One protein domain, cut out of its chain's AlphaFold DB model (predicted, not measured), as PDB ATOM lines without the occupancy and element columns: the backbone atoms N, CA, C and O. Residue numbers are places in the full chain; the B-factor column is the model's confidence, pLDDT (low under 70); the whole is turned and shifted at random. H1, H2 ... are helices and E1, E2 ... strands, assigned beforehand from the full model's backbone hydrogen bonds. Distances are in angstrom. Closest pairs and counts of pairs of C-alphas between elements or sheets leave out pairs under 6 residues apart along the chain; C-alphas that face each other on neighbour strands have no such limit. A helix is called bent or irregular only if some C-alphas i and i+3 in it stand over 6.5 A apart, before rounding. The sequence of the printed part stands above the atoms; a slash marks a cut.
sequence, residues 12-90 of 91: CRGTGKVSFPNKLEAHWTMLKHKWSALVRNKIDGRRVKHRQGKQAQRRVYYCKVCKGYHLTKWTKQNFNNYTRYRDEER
ATOM      1  N   CYS A  12      33.077  33.042  -0.101       87.69
ATOM      2  CA  CYS A  12      34.003  34.162  -0.038       87.69
ATOM      3  C   CYS A  12      33.696  35.145  -1.171       87.69
ATOM      4  O   CYS A  12      33.709  34.749  -2.335       87.69
ATOM      5  N   ARG A  13      33.486  36.426  -0.845       84.31
ATOM      6  CA  ARG A  13      33.254  37.484  -1.843       84.31
ATOM      7  C   ARG A  13      34.426  37.655  -2.814       84.31
ATOM      8  O   ARG A  13      34.194  37.807  -4.001       84.31
ATOM      9  N   GLY A  14      35.668  37.559  -2.332       84.12
ATOM     10  CA  GLY A  14      36.853  37.770  -3.173       84.12
ATOM     11  C   GLY A  14      37.185  36.605  -4.108       84.12
ATOM     12  O   GLY A  14      37.667  36.816  -5.210       84.12
ATOM     13  N   THR A  15      36.940  35.359  -3.688       83.06
ATOM     14  CA  THR A  15      37.328  34.178  -4.488       83.06
ATOM     15  C   THR A  15      36.150  33.393  -5.062       83.06
ATOM     16  O   THR A  15      36.378  32.456  -5.826       83.06
ATOM     17  N   GLY A  16      34.916  33.688  -4.644       85.25
ATOM     18  CA  GLY A  16      33.706  32.921  -4.970       85.25
ATOM     19  C   GLY A  16      33.662  31.505  -4.372       85.25
ATOM     20  O   GLY A  16      32.685  30.777  -4.564       85.25
ATOM     21  N   LYS A  17      34.715  31.085  -3.659       86.38
ATOM     22  CA  LYS A  17      34.862  29.732  -3.110       86.38
ATOM     23  C   LYS A  17      34.108  29.580  -1.796       86.38
ATOM     24  O   LYS A  17      33.860  30.553  -1.090       86.38
ATOM     25  N   VAL A  18      33.779  28.338  -1.455       88.00
ATOM     26  CA  VAL A  18      33.250  27.999  -0.132       88.00
ATOM     27  C   VAL A  18      34.300  28.320   0.933       88.00
ATOM     28  O   VAL A  18      35.416  27.802   0.859       88.00
ATOM     29  N   SER A  19      33.919  29.164   1.894       89.12
ATOM     30  CA  SER A  19      34.713  29.541   3.058       89.12
ATOM     31  C   SER A  19      34.392  28.633   4.232       89.12
ATOM     32  O   SER A  19      33.256  28.591   4.708       89.12
ATOM     33  N   PHE A  20      35.413  27.928   4.704       89.69
ATOM     34  CA  PHE A  20      35.380  27.147   5.930       89.69
ATOM     35  C   PHE A  20      35.924  28.008   7.078       89.69
ATOM     36  O   PHE A  20      36.969  28.643   6.900       89.69
ATOM     37  N   PRO A  21      35.258  28.048   8.242       85.94
ATOM     38  CA  PRO A  21      35.748  28.795   9.399       85.94
ATOM     39  C   PRO A  21      37.050  28.189   9.941       85.94
ATOM     40  O   PRO A  21      37.993  28.908  10.253       85.94
ATOM     41  N   ASN A  22      37.137  26.856   9.958       87.75
ATOM     42  CA  ASN A  22      38.238  26.120  10.563       87.75
ATOM     43  C   ASN A  22      39.058  25.347   9.525       87.75
ATOM     44  O   ASN A  22      38.520  24.769   8.575       87.75
ATOM     45  N   LYS A  23      40.375  25.248   9.756       88.25
ATOM     46  CA  LYS A  23      41.278  24.435   8.919       88.25
ATOM     47  C   LYS A  23      40.855  22.965   8.917       88.25
ATOM     48  O   LYS A  23      40.883  22.321   7.870       88.25
ATOM     49  N   LEU A  24      40.434  22.454  10.076       88.94
ATOM     50  CA  LEU A  24      40.016  21.064  10.252       88.94
ATOM     51  C   LEU A  24      38.805  20.727   9.367       88.94
ATOM     52  O   LEU A  24      38.847  19.749   8.628       88.94
ATOM     53  N   GLU A  25      37.769  21.569   9.355       86.94
ATOM     54  CA  GLU A  25      36.574  21.373   8.516       86.94
ATOM     55  C   GLU A  25      36.895  21.394   7.017       86.94
ATOM     56  O   GLU A  25      36.382  20.576   6.243       86.94
ATOM     57  N   ALA A  26      37.790  22.293   6.597       89.19
ATOM     58  CA  ALA A  26      38.264  22.333   5.220       89.19
ATOM     59  C   ALA A  26      39.004  21.036   4.847       89.19
ATOM     60  O   ALA A  26      38.798  20.490   3.760       89.19
ATOM     61  N   HIS A  27      39.828  20.506   5.759       89.44
ATOM     62  CA  HIS A  27      40.535  19.236   5.581       89.44
ATOM     63  C   HIS A  27      39.584  18.036   5.528       89.44
ATOM     64  O   HIS A  27      39.731  17.194   4.641       89.44
ATOM     65  N   TRP A  28      38.580  17.973   6.403       89.25
ATOM     66  CA  TRP A  28      37.543  16.939   6.356       89.25
ATOM     67  C   TRP A  28      36.782  16.962   5.034       89.25
ATOM     68  O   TRP A  28      36.583  15.923   4.406       89.25
ATOM     69  N   THR A  29      36.427  18.152   4.552       88.06
ATOM     70  CA  THR A  29      35.737  18.301   3.266       88.06
ATOM     71  C   THR A  29      36.626  17.883   2.093       88.06
ATOM     72  O   THR A  29      36.177  17.180   1.185       88.06
ATOM     73  N   MET A  30      37.913  18.243   2.126       88.19
ATOM     74  CA  MET A  30      38.910  17.750   1.171       88.19
ATOM     75  C   MET A  30      38.980  16.217   1.178       88.19
ATOM     76  O   MET A  30      38.980  15.603   0.110       88.19
ATOM     77  N   LEU A  31      39.036  15.599   2.362       86.50
ATOM     78  CA  LEU A  31      39.117  14.150   2.516       86.50
ATOM     79  C   LEU A  31      37.852  13.478   1.972       86.50
ATOM     80  O   LEU A  31      37.959  12.604   1.117       86.50
ATOM     81  N   LYS A  32      36.665  13.968   2.340       85.94
ATOM     82  CA  LYS A  32      35.375  13.490   1.821       85.94
ATOM     83  C   LYS A  32      35.321  13.508   0.292       85.94
ATOM     84  O   LYS A  32      34.853  12.548  -0.315       85.94
ATOM     85  N   HIS A  33      35.832  14.563  -0.347       81.31
ATOM     86  CA  HIS A  33      35.909  14.640  -1.810       81.31
ATOM     87  C   HIS A  33      36.869  13.620  -2.433       81.31
ATOM     88  O   HIS A  33      36.579  13.102  -3.511       81.31
ATOM     89  N   LYS A  34      38.001  13.332  -1.777       79.81
ATOM     90  CA  LYS A  34      38.932  12.286  -2.223       79.81
ATOM     91  C   LYS A  34      38.310  10.898  -2.074       79.81
ATOM     92  O   LYS A  34      38.393  10.099  -2.999       79.81
ATOM     93  N   TRP A  35      37.652  10.640  -0.948       79.50
ATOM     94  CA  TRP A  35      37.014   9.357  -0.653       79.50
ATOM     95  C   TRP A  35      35.847   9.071  -1.595       79.50
ATOM     96  O   TRP A  35      35.780   7.986  -2.162       79.50
ATOM     97  N   SER A  36      34.977  10.051  -1.857       74.50
ATOM     98  CA  SER A  36      33.874   9.857  -2.806       74.50
ATOM     99  C   SER A  36      34.360   9.592  -4.233       74.50
ATOM    100  O   SER A  36      33.738   8.818  -4.955       74.50
ATOM    101  N   ALA A  37      35.489  10.186  -4.633       68.94
ATOM    102  CA  ALA A  37      36.122   9.881  -5.913       68.94
ATOM    103  C   ALA A  37      36.661   8.441  -5.955       68.94
ATOM    104  O   ALA A  37      36.451   7.750  -6.946       68.94
ATOM    105  N   LEU A  38      37.310   7.972  -4.884       69.81
ATOM    106  CA  LEU A  38      37.807   6.593  -4.789       69.81
ATOM    107  C   LEU A  38      36.670   5.567  -4.859       69.81
ATOM    108  O   LEU A  38      36.778   4.594  -5.600       69.81
ATOM    109  N   VAL A  39      35.573   5.808  -4.135       72.25
ATOM    110  CA  VAL A  39      34.411   4.906  -4.105       72.25
ATOM    111  C   VAL A  39      33.739   4.818  -5.477       72.25
ATOM    112  O   VAL A  39      33.527   3.713  -5.966       72.25
ATOM    113  N   ARG A  40      33.474   5.952  -6.145       66.31
ATOM    114  CA  ARG A  40      32.881   5.955  -7.499       66.31
ATOM    115  C   ARG A  40      33.736   5.191  -8.508       66.31
ATOM    116  O   ARG A  40      33.216   4.383  -9.264       66.31
ATOM    117  N   ASN A  41      35.055   5.376  -8.454       64.94
ATOM    118  CA  ASN A  41      35.977   4.663  -9.340       64.94
ATOM    119  C   ASN A  41      35.978   3.141  -9.106       64.94
ATOM    120  O   ASN A  41      36.251   2.395 -10.040       64.94
ATOM    121  N   LYS A  42      35.700   2.682  -7.877       64.81
ATOM    122  CA  LYS A  42      35.637   1.252  -7.538       64.81
ATOM    123  C   LYS A  42      34.310   0.611  -7.964       64.81
ATOM    124  O   LYS A  42      34.325  -0.537  -8.385       64.81
ATOM    125  N   ILE A  43      33.196   1.339  -7.855       68.31
ATOM    126  CA  ILE A  43      31.849   0.826  -8.161       68.31
ATOM    127  C   ILE A  43      31.607   0.744  -9.672       68.31
ATOM    128  O   ILE A  43      31.129  -0.276 -10.151       68.31
ATOM    129  N   ASP A  44      31.979   1.774 -10.436       67.06
ATOM    130  CA  ASP A  44      31.660   1.826 -11.871       67.06
ATOM    131  C   ASP A  44      32.562   0.917 -12.732       67.06
ATOM    132  O   ASP A  44      32.370   0.838 -13.944       67.06
ATOM    133  N   GLY A  45      33.601   0.291 -12.156       64.31
ATOM    134  CA  GLY A  45      34.562  -0.579 -12.861       64.31
ATOM    135  C   GLY A  45      35.380   0.107 -13.969       64.31
ATOM    136  O   GLY A  45      36.258  -0.500 -14.582       64.31
ATOM    137  N   ARG A  46      35.121   1.391 -14.244       63.94
ATOM    138  CA  ARG A  46      35.763   2.158 -15.310       63.94
ATOM    139  C   ARG A  46      37.217   2.435 -14.942       63.94
ATOM    140  O   ARG A  46      37.510   3.160 -13.991       63.94
ATOM    141  N   ARG A  47      38.147   1.923 -15.755       59.91
ATOM    142  CA  ARG A  47      39.566   2.293 -15.690       59.91
ATOM    143  C   ARG A  47      39.693   3.812 -15.843       59.91
ATOM    144  O   ARG A  47      39.475   4.355 -16.925       59.91
ATOM    145  N   VAL A  48      40.073   4.498 -14.765       61.81
ATOM    146  CA  VAL A  48      40.363   5.939 -14.779       61.81
ATOM    147  C   VAL A  48      41.567   6.166 -15.693       61.81
ATOM    148  O   VAL A  48      42.706   5.870 -15.321       61.81
ATOM    149  N   LYS A  49      41.320   6.661 -16.912       59.12
ATOM    150  CA  LYS A  49      42.384   7.013 -17.859       59.12
ATOM    151  C   LYS A  49      43.328   8.022 -17.201       59.12
ATOM    152  O   LYS A  49      42.906   8.918 -16.466       59.12
ATOM    153  N   HIS A  50      44.630   7.884 -17.445       50.03
ATOM    154  CA  HIS A  50      45.619   8.813 -16.909       50.03
ATOM    155  C   HIS A  50      45.230  10.246 -17.321       50.03
ATOM    156  O   HIS A  50      45.101  10.531 -18.504       50.03
ATOM    157  N   ARG A  51      44.993  11.124 -16.332       53.38
ATOM    158  CA  ARG A  51      44.515  12.522 -16.468       53.38
ATOM    159  C   ARG A  51      43.012  12.745 -16.740       53.38
ATOM    160  O   ARG A  51      42.578  13.884 -16.610       53.38
ATOM    161  N   GLN A  52      42.195  11.717 -16.989       53.69
ATOM    162  CA  GLN A  52      40.728  11.845 -17.085       53.69
ATOM    163  C   GLN A  52      40.060  11.256 -15.837       53.69
ATOM    164  O   GLN A  52      40.154  10.063 -15.582       53.69
ATOM    165  N   GLY A  53      39.406  12.098 -15.031       52.56
ATOM    166  CA  GLY A  53      38.663  11.674 -13.831       52.56
ATOM    167  C   GLY A  53      39.416  11.808 -12.500       52.56
ATOM    168  O   GLY A  53      38.797  11.754 -11.436       52.56
ATOM    169  N   LYS A  54      40.730  12.080 -12.510       55.75
ATOM    170  CA  LYS A  54      41.434  12.515 -11.290       55.75
ATOM    171  C   LYS A  54      40.958  13.927 -10.945       55.75
ATOM    172  O   LYS A  54      41.166  14.850 -11.729       55.75
ATOM    173  N   GLN A  55      40.318  14.107  -9.788       58.09
ATOM    174  CA  GLN A  55      39.956  15.451  -9.332       58.09
ATOM    175  C   GLN A  55      41.210  16.338  -9.322       58.09
ATOM    176  O   GLN A  55      42.252  15.916  -8.811       58.09
ATOM    177  N   ALA A  56      41.101  17.556  -9.871       62.34
ATOM    178  CA  ALA A  56      42.139  18.581  -9.752       62.34
ATOM    179  C   ALA A  56      42.607  18.637  -8.294       62.34
ATOM    180  O   ALA A  56      41.765  18.590  -7.396       62.34
ATOM    181  N   GLN A  57      43.922  18.661  -8.053       66.06
ATOM    182  CA  GLN A  57      44.483  18.553  -6.705       66.06
ATOM    183  C   GLN A  57      43.853  19.606  -5.780       66.06
ATOM    184  O   GLN A  57      44.161  20.789  -5.863       66.06
ATOM    185  N   ARG A  58      42.951  19.165  -4.896       79.44
ATOM    186  CA  ARG A  58      42.313  20.031  -3.903       79.44
ATOM    187  C   ARG A  58      43.194  20.054  -2.666       79.44
ATOM    188  O   ARG A  58      43.446  19.002  -2.078       79.44
ATOM    189  N   ARG A  59      43.673  21.237  -2.294       85.12
ATOM    190  CA  ARG A  59      44.439  21.484  -1.061       85.12
ATOM    191  C   ARG A  59      43.755  22.572  -0.249       85.12
ATOM    192  O   ARG A  59      43.024  23.374  -0.817       85.12
ATOM    193  N   VAL A  60      43.963  22.591   1.060       90.38
ATOM    194  CA  VAL A  60      43.398  23.622   1.938       90.38
ATOM    195  C   VAL A  60      44.365  24.796   2.008       90.38
ATOM    196  O   VAL A  60      45.527  24.590   2.336       90.38
ATOM    197  N   TYR A  61      43.895  26.011   1.729       88.94
ATOM    198  CA  TYR A  61      44.682  27.239   1.869       88.94
ATOM    199  C   TYR A  61      43.899  28.308   2.629       88.94
ATOM    200  O   TYR A  61      42.666  28.303   2.619       88.94
ATOM    201  N   TYR A  62      44.613  29.210   3.297       89.75
ATOM    202  CA  TYR A  62      44.021  30.323   4.029       89.75
ATOM    203  C   TYR A  62      43.775  31.517   3.098       89.75
ATOM    204  O   TYR A  62      44.614  31.888   2.275       89.75
ATOM    205  N   CYS A  63      42.616  32.146   3.218       87.56
ATOM    206  CA  CYS A  63      42.264  33.320   2.444       87.56
ATOM    207  C   CYS A  63      42.296  34.561   3.324       87.56
ATOM    208  O   CYS A  63      41.482  34.702   4.232       87.56
ATOM    209  N   LYS A  64      43.181  35.502   2.987       85.88
ATOM    210  CA  LYS A  64      43.296  36.785   3.691       85.88
ATOM    211  C   LYS A  64      42.026  37.643   3.590       85.88
ATOM    212  O   LYS A  64      41.693  38.345   4.533       85.88
ATOM    213  N   VAL A  65      41.286  37.538   2.480       85.69
ATOM    214  CA  VAL A  65      40.094  38.365   2.210       85.69
ATOM    215  C   VAL A  65      38.922  38.006   3.124       85.69
ATOM    216  O   VAL A  65      38.318  38.884   3.725       85.69
ATOM    217  N   CYS A  66      38.576  36.719   3.239       85.75
ATOM    218  CA  CYS A  66      37.480  36.281   4.116       85.75
ATOM    219  C   CYS A  66      37.952  35.784   5.487       85.75
ATOM    220  O   CYS A  66      37.124  35.337   6.275       85.75
ATOM    221  N   LYS A  67      39.266  35.811   5.745       86.69
ATOM    222  CA  LYS A  67      39.917  35.275   6.948       86.69
ATOM    223  C   LYS A  67      39.567  33.807   7.249       86.69
ATOM    224  O   LYS A  67      39.679  33.366   8.388       86.69
ATOM    225  N   GLY A  68      39.156  33.049   6.232       88.62
ATOM    226  CA  GLY A  68      38.756  31.644   6.329       88.62
ATOM    227  C   GLY A  68      39.626  30.719   5.484       88.62
ATOM    228  O   GLY A  68      40.596  31.140   4.852       88.62
ATOM    229  N   TYR A  69      39.267  29.440   5.444       90.81
ATOM    230  CA  TYR A  69      39.966  28.413   4.673       90.81
ATOM    231  C   TYR A  69      39.180  28.021   3.429       90.81
ATOM    232  O   TYR A  69      37.960  27.907   3.464       90.81
ATOM    233  N   HIS A  70      39.883  27.769   2.330       90.56
ATOM    234  CA  HIS A  70      39.321  27.401   1.032       90.56
ATOM    235  C   HIS A  70      39.979  26.138   0.483       90.56
ATOM    236  O   HIS A  70      41.128  25.830   0.798       90.56
ATOM    237  N   LEU A  71      39.287  25.458  -0.431       88.69
ATOM    238  CA  LEU A  71      39.892  24.422  -1.268       88.69
ATOM    239  C   LEU A  71      40.453  25.038  -2.557       88.69
ATOM    240  O   LEU A  71      39.745  25.745  -3.279       88.69
ATOM    241  N   THR A  72      41.730  24.793  -2.853       85.25
ATOM    242  CA  THR A  72      42.360  25.225  -4.107       85.25
ATOM    243  C   THR A  72      41.904  24.341  -5.277       85.25
ATOM    244  O   THR A  72      41.462  23.204  -5.094       85.25
ATOM    245  N   LYS A  73      42.073  24.865  -6.496       77.00
ATOM    246  CA  LYS A  73      42.175  24.068  -7.733       77.00
ATOM    247  C   LYS A  73      43.617  24.073  -8.276       77.00
ATOM    248  O   LYS A  73      43.837  23.851  -9.459       77.00
ATOM    249  N   TRP A  74      44.580  24.440  -7.435       76.94
ATOM    250  CA  TRP A  74      45.955  24.726  -7.827       76.94
ATOM    251  C   TRP A  74      46.788  23.455  -7.975       76.94
ATOM    252  O   TRP A  74      46.534  22.445  -7.318       76.94
ATOM    253  N   THR A  75      47.832  23.534  -8.798       76.06
ATOM    254  CA  THR A  75      48.885  22.516  -8.834       76.06
ATOM    255  C   THR A  75      49.642  22.484  -7.501       76.06
ATOM    256  O   THR A  75      49.620  23.441  -6.719       76.06
ATOM    257  N   LYS A  76      50.347  21.378  -7.230       78.88
ATOM    258  CA  LYS A  76      51.234  21.255  -6.060       78.88
ATOM    259  C   LYS A  76      52.249  22.402  -5.980       78.88
ATOM    260  O   LYS A  76      52.459  22.918  -4.892       78.88
ATOM    261  N   GLN A  77      52.827  22.816  -7.108       79.06
ATOM    262  CA  GLN A  77      53.829  23.884  -7.144       79.06
ATOM    263  C   GLN A  77      53.242  25.232  -6.711       79.06
ATOM    264  O   GLN A  77      53.758  25.847  -5.784       79.06
ATOM    265  N   ASN A  78      52.093  25.622  -7.268       81.56
ATOM    266  CA  ASN A  78      51.403  26.856  -6.874       81.56
ATOM    267  C   ASN A  78      51.020  26.851  -5.386       81.56
ATOM    268  O   ASN A  78      51.092  27.876  -4.714       81.56
ATOM    269  N   PHE A  79      50.628  25.690  -4.853       83.62
ATOM    270  CA  PHE A  79      50.336  25.555  -3.429       83.62
ATOM    271  C   PHE A  79      51.581  25.693  -2.546       83.62
ATOM    272  O   PHE A  79      51.513  26.322  -1.492       83.62
ATOM    273  N   ASN A  80      52.701  25.103  -2.958       83.75
ATOM    274  CA  ASN A  80      53.959  25.198  -2.226       83.75
ATOM    275  C   ASN A  80      54.459  26.646  -2.185       83.75
ATOM    276  O   ASN A  80      54.794  27.125  -1.109       83.75
ATOM    277  N   ASN A  81      54.410  27.356  -3.317       83.44
ATOM    278  CA  ASN A  81      54.758  28.777  -3.383       83.44
ATOM    279  C   ASN A  81      53.863  29.603  -2.451       83.44
ATOM    280  O   ASN A  81      54.368  30.372  -1.645       83.44
ATOM    281  N   TYR A  82      52.541  29.386  -2.486       83.19
ATOM    282  CA  TYR A  82      51.616  30.040  -1.553       83.19
ATOM    283  C   TYR A  82      51.979  29.777  -0.086       83.19
ATOM    284  O   TYR A  82      51.939  30.691   0.729       83.19
ATOM    285  N   THR A  83      52.292  28.525   0.256       81.69
ATOM    286  CA  THR A  83      52.589  28.143   1.643       81.69
ATOM    287  C   THR A  83      53.861  28.837   2.110       81.69
ATOM    288  O   THR A  83      53.860  29.425   3.182       81.69
ATOM    289  N   ARG A  84      54.889  28.859   1.253       81.44
ATOM    290  CA  ARG A  84      56.146  29.559   1.502       81.44
ATOM    291  C   ARG A  84      55.930  31.053   1.767       81.44
ATOM    292  O   ARG A  84      56.292  31.511   2.840       81.44
ATOM    293  N   TYR A  85      55.262  31.775   0.864       74.62
ATOM    294  CA  TYR A  85      54.994  33.210   1.058       74.62
ATOM    295  C   TYR A  85      54.153  33.496   2.305       74.62
ATOM    296  O   TYR A  85      54.385  34.466   3.012       74.62
ATOM    297  N   ARG A  86      53.175  32.636   2.603       70.25
ATOM    298  CA  ARG A  86      52.306  32.795   3.771       70.25
ATOM    299  C   ARG A  86      53.045  32.586   5.095       70.25
ATOM    300  O   ARG A  86      52.616  33.150   6.099       70.25
ATOM    301  N   ASP A  87      54.071  31.740   5.112       64.88
ATOM    302  CA  ASP A  87      54.905  31.521   6.293       64.88
ATOM    303  C   ASP A  87      55.996  32.607   6.414       64.88
ATOM    304  O   ASP A  87      56.301  33.007   7.534       64.88
ATOM    305  N   GLU A  88      56.498  33.147   5.296       68.31
ATOM    306  CA  GLU A  88      57.406  34.311   5.257       68.31
ATOM    307  C   GLU A  88      56.716  35.603   5.745       68.31
ATOM    308  O   GLU A  88      57.297  36.332   6.530       68.31
ATOM    309  N   GLU A  89      55.450  35.856   5.391       58.62
ATOM    310  CA  GLU A  89      54.665  37.017   5.874       58.62
ATOM    311  C   GLU A  89      54.212  36.923   7.347       58.62
ATOM    312  O   GLU A  89      53.430  37.753   7.821       58.62
ATOM    313  N   ARG A  90      54.603  35.861   8.057       53.84
ATOM    314  CA  ARG A  90      54.261  35.641   9.469       53.84
ATOM    315  C   ARG A  90      55.397  36.047  10.421       53.84
ATOM    316  O   ARG A  90      55.155  36.070  11.627       53.84
TER     317      ARG A  90
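This is residues 12 to 90 of the 91 residues of an uncharacterized protein of Sphingobacterium yanglingense (UniProt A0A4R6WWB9). Picture a small two-stranded hairpin, E1 and E2, set between two helices: the first part of the long helix H1, residues 23 to 30, packs on it, and the shorter H2 lies beside E1 with few contacts. The rest of H1 runs away from the hairpin, and the long link after it folds back to E1; at that far end residues 42 to 52 stick out. The printed part has 79 residues, with two named helices and two named strands in the order H1, E1, E2, H2; the sheet E1 - E2 is antiparallel and the class is mostly helix. The whole is loose, with a radius of gyration of the C-alphas of 14.7 A, and elongated, spanning 46 by 24 by 20 A.

Start at Cys 12, whose C-alpha is at (34.003, 34.162, -0.038); residues 12 to 22 come before the first named element. Find C-alpha 23 at (41.278, 24.435, 8.919); from there H1 runs through residues 23 to 43, 30.6 A from first to last C-alpha, and ends with C-alpha 43 at (31.849, 0.826, -8.161). Go on past residues 44 to 59 to reach E1, residues 60 to 63, 9.8 A long. Next comes E2, residues 68 to 71, 10.5 A long. Last is H2, residues 76 to 88, 18.3 A long, which ends with C-alpha 88 at (57.406, 34.311, 5.257).

Look first at the hairpin of E1 and E2, antiparallel neighbours with 138 degrees between their directions. C-alphas 62 and 69 face each other at 4.5 A. Across the pair, N 61 and O 70 are within hydrogen-bond range at 2.9 A, and so are N 70 and O 61 at 2.8 A. Turn to H1: its closest C-alphas to E2 are those of Lys 23 and Tyr 69, 6.0 A apart, and to E1 those of Ala 26 and Val 60, 6.2 A apart. For E1 and H2 the closest C-alphas are those of Tyr 61 and Phe 79, 7.9 A apart, one of 2 pairs within 8 A. H1 and H2 are apart. In both H1 and H2 every O i to N i+4 pair is within hydrogen-bond range, and neither helix is bent.

The two C-alphas farthest apart are those of Gly 45 and Arg 90, at 46.9 A. Without residues 42 to 52, which stand free, the body spans 40 by 24 by 20 A. The printed part has no cut. The link from H1 to E1 is long, with 16 residues, while those from E1 to E2 and from E2 to H2 are tight, with 4 residues each. The mean pLDDT of the printed part is 77.4; look for values under 70 at residues 37 to 38, 40 to 57 and 87 to 90 of this model.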